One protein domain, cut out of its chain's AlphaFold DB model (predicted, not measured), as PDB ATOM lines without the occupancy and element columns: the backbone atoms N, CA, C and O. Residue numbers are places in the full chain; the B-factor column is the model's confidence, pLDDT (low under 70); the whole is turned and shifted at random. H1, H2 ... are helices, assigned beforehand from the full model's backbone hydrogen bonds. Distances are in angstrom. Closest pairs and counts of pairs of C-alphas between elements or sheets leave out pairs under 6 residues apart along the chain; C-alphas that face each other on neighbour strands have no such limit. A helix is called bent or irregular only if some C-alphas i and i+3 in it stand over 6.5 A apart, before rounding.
ATOM      1  N   TRP A 282      26.071   6.027 -31.294       84.00
ATOM      2  CA  TRP A 282      26.268   5.566 -29.916       84.00
ATOM      3  C   TRP A 282      27.361   4.494 -29.785       84.00
ATOM      4  O   TRP A 282      27.974   4.385 -28.727       84.00
ATOM      5  N   ALA A 283      27.637   3.720 -30.842       86.56
ATOM      6  CA  ALA A 283      28.735   2.751 -30.842       86.56
ATOM      7  C   ALA A 283      30.095   3.467 -30.828       86.56
ATOM      8  O   ALA A 283      30.911   3.202 -29.947       86.56
ATOM      9  N   LYS A 284      30.284   4.454 -31.718       85.00
ATOM     10  CA  LYS A 284      31.476   5.317 -31.762       85.00
ATOM     11  C   LYS A 284      31.672   6.070 -30.441       85.00
ATOM     12  O   LYS A 284      32.776   6.099 -29.905       85.00
ATOM     13  N   GLU A 285      30.606   6.637 -29.876       84.81
ATOM     14  CA  GLU A 285      30.665   7.331 -28.580       84.81
ATOM     15  C   GLU A 285      31.002   6.366 -27.425       84.81
ATOM     16  O   GLU A 285      31.858   6.681 -26.598       84.81
ATOM     17  N   ALA A 286      30.436   5.154 -27.400       85.62
ATOM     18  CA  ALA A 286      30.775   4.133 -26.407       85.62
ATOM     19  C   ALA A 286      32.220   3.615 -26.541       85.62
ATOM     20  O   ALA A 286      32.857   3.317 -25.530       85.62
ATOM     21  N   GLU A 287      32.765   3.511 -27.754       83.62
ATOM     22  CA  GLU A 287      34.174   3.174 -27.992       83.62
ATOM     23  C   GLU A 287      35.113   4.289 -27.524       83.62
ATOM     24  O   GLU A 287      36.072   4.012 -26.803       83.62
ATOM     25  N   ILE A 288      34.792   5.552 -27.823       82.00
ATOM     26  CA  ILE A 288      35.528   6.721 -27.316       82.00
ATOM     27  C   ILE A 288      35.514   6.748 -25.779       82.00
ATOM     28  O   ILE A 288      36.557   6.977 -25.167       82.00
ATOM     29  N   ILE A 289      34.376   6.459 -25.139       84.62
ATOM     30  CA  ILE A 289      34.262   6.382 -23.672       84.62
ATOM     31  C   ILE A 289      35.098   5.220 -23.108       84.62
ATOM     32  O   ILE A 289      35.830   5.417 -22.137       84.62
ATOM     33  N   LYS A 290      35.060   4.031 -23.728       82.25
ATOM     34  CA  LYS A 290      35.889   2.877 -23.325       82.25
ATOM     35  C   LYS A 290      37.385   3.175 -23.443       82.25
ATOM     36  O   LYS A 290      38.137   2.840 -22.532       82.25
ATOM     37  N   LEU A 291      37.821   3.825 -24.523       74.44
ATOM     38  CA  LEU A 291      39.217   4.233 -24.714       74.44
ATOM     39  C   LEU A 291      39.630   5.307 -23.696       74.44
ATOM     40  O   LEU A 291      40.641   5.130 -23.014       74.44
ATOM     41  N   LYS A 292      38.796   6.340 -23.499       79.38
ATOM     42  CA  LYS A 292      39.001   7.400 -22.495       79.38
ATOM     43  C   LYS A 292      39.077   6.854 -21.068       79.38
ATOM     44  O   LYS A 292      39.875   7.351 -20.281       79.38
ATOM     45  N   SER A 293      38.307   5.816 -20.747       80.75
ATOM     46  CA  SER A 293      38.376   5.120 -19.458       80.75
ATOM     47  C   SER A 293      39.605   4.208 -19.332       80.75
ATOM     48  O   SER A 293      40.214   4.178 -18.267       80.75
ATOM     49  N   LYS A 294      39.993   3.486 -20.394       76.38
ATOM     50  CA  LYS A 294      41.085   2.496 -20.353       76.38
ATOM     51  C   LYS A 294      42.488   3.107 -20.410       76.38
ATOM     52  O   LYS A 294      43.397   2.579 -19.778       76.38
ATOM     53  N   PHE A 295      42.675   4.174 -21.184       69.62
ATOM     54  CA  PHE A 295      43.981   4.813 -21.402       69.62
ATOM     55  C   PHE A 295      44.063   6.237 -20.823       69.62
ATOM     56  O   PHE A 295      45.129   6.846 -20.815       69.62
ATOM     57  N   GLY A 296      42.950   6.776 -20.320       79.00
ATOM     58  CA  GLY A 296      42.859   8.153 -19.848       79.00
ATOM     59  C   GLY A 296      42.630   9.168 -20.973       79.00
ATOM     60  O   GLY A 296      42.752   8.882 -22.169       79.00
ATOM     61  N   GLU A 297      42.286  10.395 -20.578       68.50
ATOM     62  CA  GLU A 297      41.974  11.493 -21.500       68.50
ATOM     63  C   GLU A 297      43.183  11.916 -22.347       68.50
ATOM     64  O   GLU A 297      43.030  12.141 -23.546       68.50
ATOM     65  N   LEU A 298      44.383  11.962 -21.759       63.12
ATOM     66  CA  LEU A 298      45.602  12.375 -22.460       63.12
ATOM     67  C   LEU A 298      45.966  11.400 -23.588       63.12
ATOM     68  O   LEU A 298      46.036  11.823 -24.736       63.12
ATOM     69  N   GLN A 299      46.089  10.098 -23.305       68.12
ATOM     70  CA  GLN A 299      46.374   9.090 -24.337       68.12
ATOM     71  C   GLN A 299      45.256   8.975 -25.378       68.12
ATOM     72  O   GLN A 299      45.531   8.740 -26.548       68.12
ATOM     73  N   SER A 300      43.993   9.185 -24.999       68.75
ATOM     74  CA  SER A 300      42.886   9.168 -25.968       68.75
ATOM     75  C   SER A 300      42.917  10.380 -26.902       68.75
ATOM     76  O   SER A 300      42.621  10.253 -28.091       68.75
ATOM     77  N   ARG A 301      43.328  11.552 -26.397       73.19
ATOM     78  CA  ARG A 301      43.613  12.730 -27.229       73.19
ATOM     79  C   ARG A 301      44.880  12.536 -28.060       73.19
ATOM     80  O   ARG A 301      44.886  12.972 -29.201       73.19
ATOM     81  N   GLU A 302      45.897  11.845 -27.548       74.94
ATOM     82  CA  GLU A 302      47.134  11.537 -28.276       74.94
ATOM     83  C   GLU A 302      46.908  10.521 -29.406       74.94
ATOM     84  O   GLU A 302      47.386  10.732 -30.514       74.94
ATOM     85  N   LEU A 303      46.121   9.462 -29.183       72.25
ATOM     86  CA  LEU A 303      45.715   8.517 -30.229       72.25
ATOM     87  C   LEU A 303      44.832   9.193 -31.282       72.25
ATOM     88  O   LEU A 303      45.040   8.974 -32.471       72.25
ATOM     89  N   LYS A 304      43.899  10.066 -30.874       74.12
ATOM     90  CA  LYS A 304      43.097  10.864 -31.814       74.12
ATOM     91  C   LYS A 304      43.949  11.887 -32.579       74.12
ATOM     92  O   LYS A 304      43.709  12.104 -33.761       74.12
ATOM     93  N   ALA A 305      44.958  12.481 -31.940       74.31
ATOM     94  CA  ALA A 305      45.920  13.359 -32.597       74.31
ATOM     95  C   ALA A 305      46.783  12.576 -33.592       74.31
ATOM     96  O   ALA A 305      46.887  12.995 -34.736       74.31
ATOM     97  N   LYS A 306      47.319  11.410 -33.213       73.19
ATOM     98  CA  LYS A 306      48.040  10.497 -34.114       73.19
ATOM     99  C   LYS A 306      47.167  10.060 -35.290       73.19
ATOM    100  O   LYS A 306      47.632  10.096 -36.416       73.19
ATOM    101  N   GLN A 307      45.891   9.748 -35.063       71.69
ATOM    102  CA  GLN A 307      44.935   9.447 -36.133       71.69
ATOM    103  C   GLN A 307      44.691  10.645 -37.069       71.69
ATOM    104  O   GLN A 307      44.493  10.431 -38.258       71.69
ATOM    105  N   ALA A 308      44.746  11.883 -36.567       68.62
ATOM    106  CA  ALA A 308      44.699  13.083 -37.402       68.62
ATOM    107  C   ALA A 308      46.020  13.332 -38.158       68.62
ATOM    108  O   ALA A 308      45.976  13.642 -39.335       68.62
ATOM    109  N   HIS A 309      47.187  13.115 -37.535       64.88
ATOM    110  CA  HIS A 309      48.503  13.219 -38.196       64.88
ATOM    111  C   HIS A 309      48.758  12.082 -39.209       64.88
ATOM    112  O   HIS A 309      49.671  12.171 -40.023       64.88
ATOM    113  N   LEU A 310      47.970  11.001 -39.156       68.12
ATOM    114  CA  LEU A 310      47.936   9.930 -40.160       68.12
ATOM    115  C   LEU A 310      47.069  10.279 -41.384       68.12
ATOM    116  O   LEU A 310      47.000   9.476 -42.311       68.12
ATOM    117  N   ILE A 311      46.429  11.451 -41.396       72.38
ATOM    118  CA  ILE A 311      45.813  12.057 -42.576       72.38
ATOM    119  C   ILE A 311      46.759  13.186 -43.013       72.38
ATOM    120  O   ILE A 311      46.806  14.214 -42.340       72.38
ATOM    121  N   PRO A 312      47.559  13.009 -44.078       77.38
ATOM    122  CA  PRO A 312      48.357  14.100 -44.625       77.38
ATOM    123  C   PRO A 312      47.447  15.191 -45.206       77.38
ATOM    124  O   PRO A 312      46.395  14.872 -45.758       77.38
ATOM    125  N   ASP A 313      47.880  16.454 -45.163       78.06
ATOM    126  CA  ASP A 313      47.129  17.589 -45.738       78.06
ATOM    127  C   ASP A 313      46.888  17.455 -47.258       78.06
ATOM    128  O   ASP A 313      45.996  18.094 -47.813       78.06
ATOM    129  N   VAL A 314      47.688  16.618 -47.929       79.94
ATOM    130  CA  VAL A 314      47.574  16.245 -49.344       79.94
ATOM    131  C   VAL A 314      47.770  14.734 -49.464       79.94
ATOM    132  O   VAL A 314      48.814  14.213 -49.061       79.94
ATOM    133  N   GLU A 315      46.803  14.013 -50.035       85.06
ATOM    134  CA  GLU A 315      46.945  12.569 -50.231       85.06
ATOM    135  C   GLU A 315      48.038  12.241 -51.266       85.06
ATOM    136  O   GLU A 315      48.290  12.980 -52.215       85.06
ATOM    137  N   TRP A 316      48.710  11.098 -51.104       82.12
ATOM    138  CA  TRP A 316      49.915  10.735 -51.872       82.12
ATOM    139  C   TRP A 316      49.712  10.632 -53.397       82.12
ATOM    140  O   TRP A 316      50.691  10.629 -54.144       82.12
ATOM    141  N   TRP A 317      48.464  10.552 -53.864       80.88
ATOM    142  CA  TRP A 317      48.100  10.617 -55.280       80.88
ATOM    143  C   TRP A 317      47.886  12.067 -55.757       80.88
ATOM    144  O   TRP A 317      48.397  12.417 -56.825       80.88
ATOM    145  N   ASP A 318      47.258  12.931 -54.950       78.25
ATOM    146  CA  ASP A 318      47.095  14.372 -55.218       78.25
ATOM    147  C   ASP A 318      48.436  15.107 -55.345       78.25
ATOM    148  O   ASP A 318      48.566  15.985 -56.197       78.25
ATOM    149  N   VAL A 319      49.466  14.719 -54.576       78.06
ATOM    150  CA  VAL A 319      50.829  15.296 -54.686       78.06
ATOM    151  C   VAL A 319      51.313  15.306 -56.143       78.06
ATOM    152  O   VAL A 319      51.877  16.289 -56.620       78.06
ATOM    153  N   SER A 320      51.037  14.231 -56.889       71.31
ATOM    154  CA  SER A 320      51.480  14.080 -58.282       71.31
ATOM    155  C   SER A 320      50.780  15.014 -59.284       71.31
ATOM    156  O   SER A 320      51.281  15.175 -60.405       71.31
ATOM    157  N   VAL A 321      49.656  15.607 -58.865       72.94
ATOM    158  CA  VAL A 321      48.779  16.518 -59.616       72.94
ATOM    159  C   VAL A 321      49.026  17.971 -59.191       72.94
ATOM    160  O   VAL A 321      49.171  18.842 -60.046       72.94
ATOM    161  N   LEU A 322      49.132  18.240 -57.885       69.56
ATOM    162  CA  LEU A 322      49.234  19.593 -57.319       69.56
ATOM    163  C   LEU A 322      50.583  20.280 -57.583       69.56
ATOM    164  O   LEU A 322      50.596  21.475 -57.871       69.56
ATOM    165  N   ASP A 323      51.697  19.540 -57.602       63.16
ATOM    166  CA  ASP A 323      53.006  20.062 -58.050       63.16
ATOM    167  C   ASP A 323      52.994  20.510 -59.532       63.16
ATOM    168  O   ASP A 323      53.947  21.118 -60.036       63.16
ATOM    169  N   ILE A 324      51.961  20.110 -60.289       57.94
ATOM    170  CA  ILE A 324      51.969  20.054 -61.750       57.94
ATOM    171  C   ILE A 324      50.661  20.634 -62.315       57.94
ATOM    172  O   ILE A 324      49.932  20.010 -63.080       57.94
ATOM    173  N   LEU A 325      50.489  21.944 -62.108       53.94
ATOM    174  CA  LEU A 325      49.782  22.834 -63.052       53.94
ATOM    175  C   LEU A 325      50.568  23.026 -64.376       53.94
ATOM    176  O   LEU A 325      50.536  24.088 -64.997       53.94
ATOM    177  N   LYS A 326      51.312  22.001 -64.806       56.91
ATOM    178  CA  LYS A 326      52.002  21.933 -66.097       56.91
ATOM    179  C   LYS A 326      51.199  20.961 -66.949       56.91
ATOM    180  O   LYS A 326      50.988  19.819 -66.543       56.91
ATOM    181  N   ASN A 327      50.775  21.395 -68.131       58.69
ATOM    182  CA  ASN A 327      49.810  20.688 -68.990       58.69
ATOM    183  C   ASN A 327      50.392  19.428 -69.684       58.69
ATOM    184  O   ASN A 327      49.979  19.060 -70.778       58.69
ATOM    185  N   GLU A 328      51.392  18.803 -69.062       63.94
ATOM    186  CA  GLU A 328      52.221  17.708 -69.573       63.94
ATOM    187  C   GLU A 328      51.756  16.343 -69.041       63.94
ATOM    188  O   GLU A 328      51.836  15.345 -69.753       63.94
ATOM    189  N   LYS A 329      51.261  16.287 -67.792       65.88
ATOM    190  CA  LYS A 329      50.732  15.057 -67.171       65.88
ATOM    191  C   LYS A 329      49.218  14.909 -67.304       65.88
ATOM    192  O   LYS A 329      48.725  13.798 -67.475       65.88
ATOM    193  N   ILE A 330      48.479  16.013 -67.205       74.69
ATOM    194  CA  ILE A 330      47.018  16.017 -67.307       74.69
ATOM    195  C   ILE A 330      46.662  16.222 -68.780       74.69
ATOM    196  O   ILE A 330      46.756  17.335 -69.295       74.69
ATOM    197  N   THR A 331      46.282  15.145 -69.467       77.50
ATOM    198  CA  THR A 331      45.892  15.183 -70.887       77.50
ATOM    199  C   THR A 331      44.439  14.746 -71.073       77.50
ATOM    200  O   THR A 331      43.828  14.173 -70.173       77.50
ATOM    201  N   LEU A 332      43.877  14.989 -72.261       84.31
ATOM    202  CA  LEU A 332      42.520  14.555 -72.622       84.31
ATOM    203  C   LEU A 332      42.392  13.020 -72.775       84.31
ATOM    204  O   LEU A 332      41.282  12.501 -72.890       84.31
ATOM    205  N   TYR A 333      43.505  12.282 -72.801       85.44
ATOM    206  CA  TYR A 333      43.513  10.844 -73.052       85.44
ATOM    207  C   TYR A 333      43.347  10.037 -71.761       85.44
ATOM    208  O   TYR A 333      44.174  10.099 -70.855       85.44
ATOM    209  N   MET A 334      42.294   9.218 -71.706       87.12
ATOM    210  CA  MET A 334      42.078   8.268 -70.614       87.12
ATOM    211  C   MET A 334      42.874   6.981 -70.856       87.12
ATOM    212  O   MET A 334      42.524   6.177 -71.731       87.12
TER     213      MET A 334
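This is residues 282 to 334 of the 451 residues of the protein "PRP3 domain-containing protein" of Lactuca sativa (UniProt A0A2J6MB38). One long helix, H1, bends sharply into two arms that make an open V, and from the end of the second arm the chain trails away along the longest axis through a stretched link to the single small turn of H2. Beyond H2, residues 323 to 334 form a tail with no named element at the far end from the V. The printed part has 53 residues with two named helices, H1 then H2, and no named strand; the class is all helix. It is extended, with a radius of gyration of the C-alphas of 19.4 A and spans of 53 by 22 by 10 A.

H1, residues 282 to 309, was assigned as one helix by its hydrogen bonds but is bent: C-alphas 294 and 297 are 9.1 A apart. Its arms are H1a, residues 282 to 294, and H1b, residues 297 to 309. They touch, with residues 288 to 292 of H1a and 299 to 300 of H1b alone; the closest C-alphas are those of Lys 292 and Ser 300, 5.5 A apart. The arms run opposite ways at a steep tilt of 60 degrees. H2, residues 319 to 322, is apart from both arms. In H1a and H1b every O i to N i+4 pair is within hydrogen-bond range; H2 is too short for such a pair, and its one O i to N i+3 pair is not within range.

H1a is 17.9 A long and begins at C-alpha 282, (26.268, 5.566, -29.916). H1b is 18.0 A long and ends at C-alpha 309, (48.503, 13.219, -38.196). H2 ends at C-alpha 322, (49.234, 19.593, -57.319).

The two C-alphas farthest apart, those of Ser 293 and Leu 332, are 54.2 A apart. The printed part has no cut, and the link from H1 to H2 is short, with 9 residues. Residues 282 to 287, 305 to 313 and 323 to 328 stand free. The mean pLDDT of the printed part is 74.7; residues 295, 297 to 300, 308 to 310 and 322 to 329 are under 70.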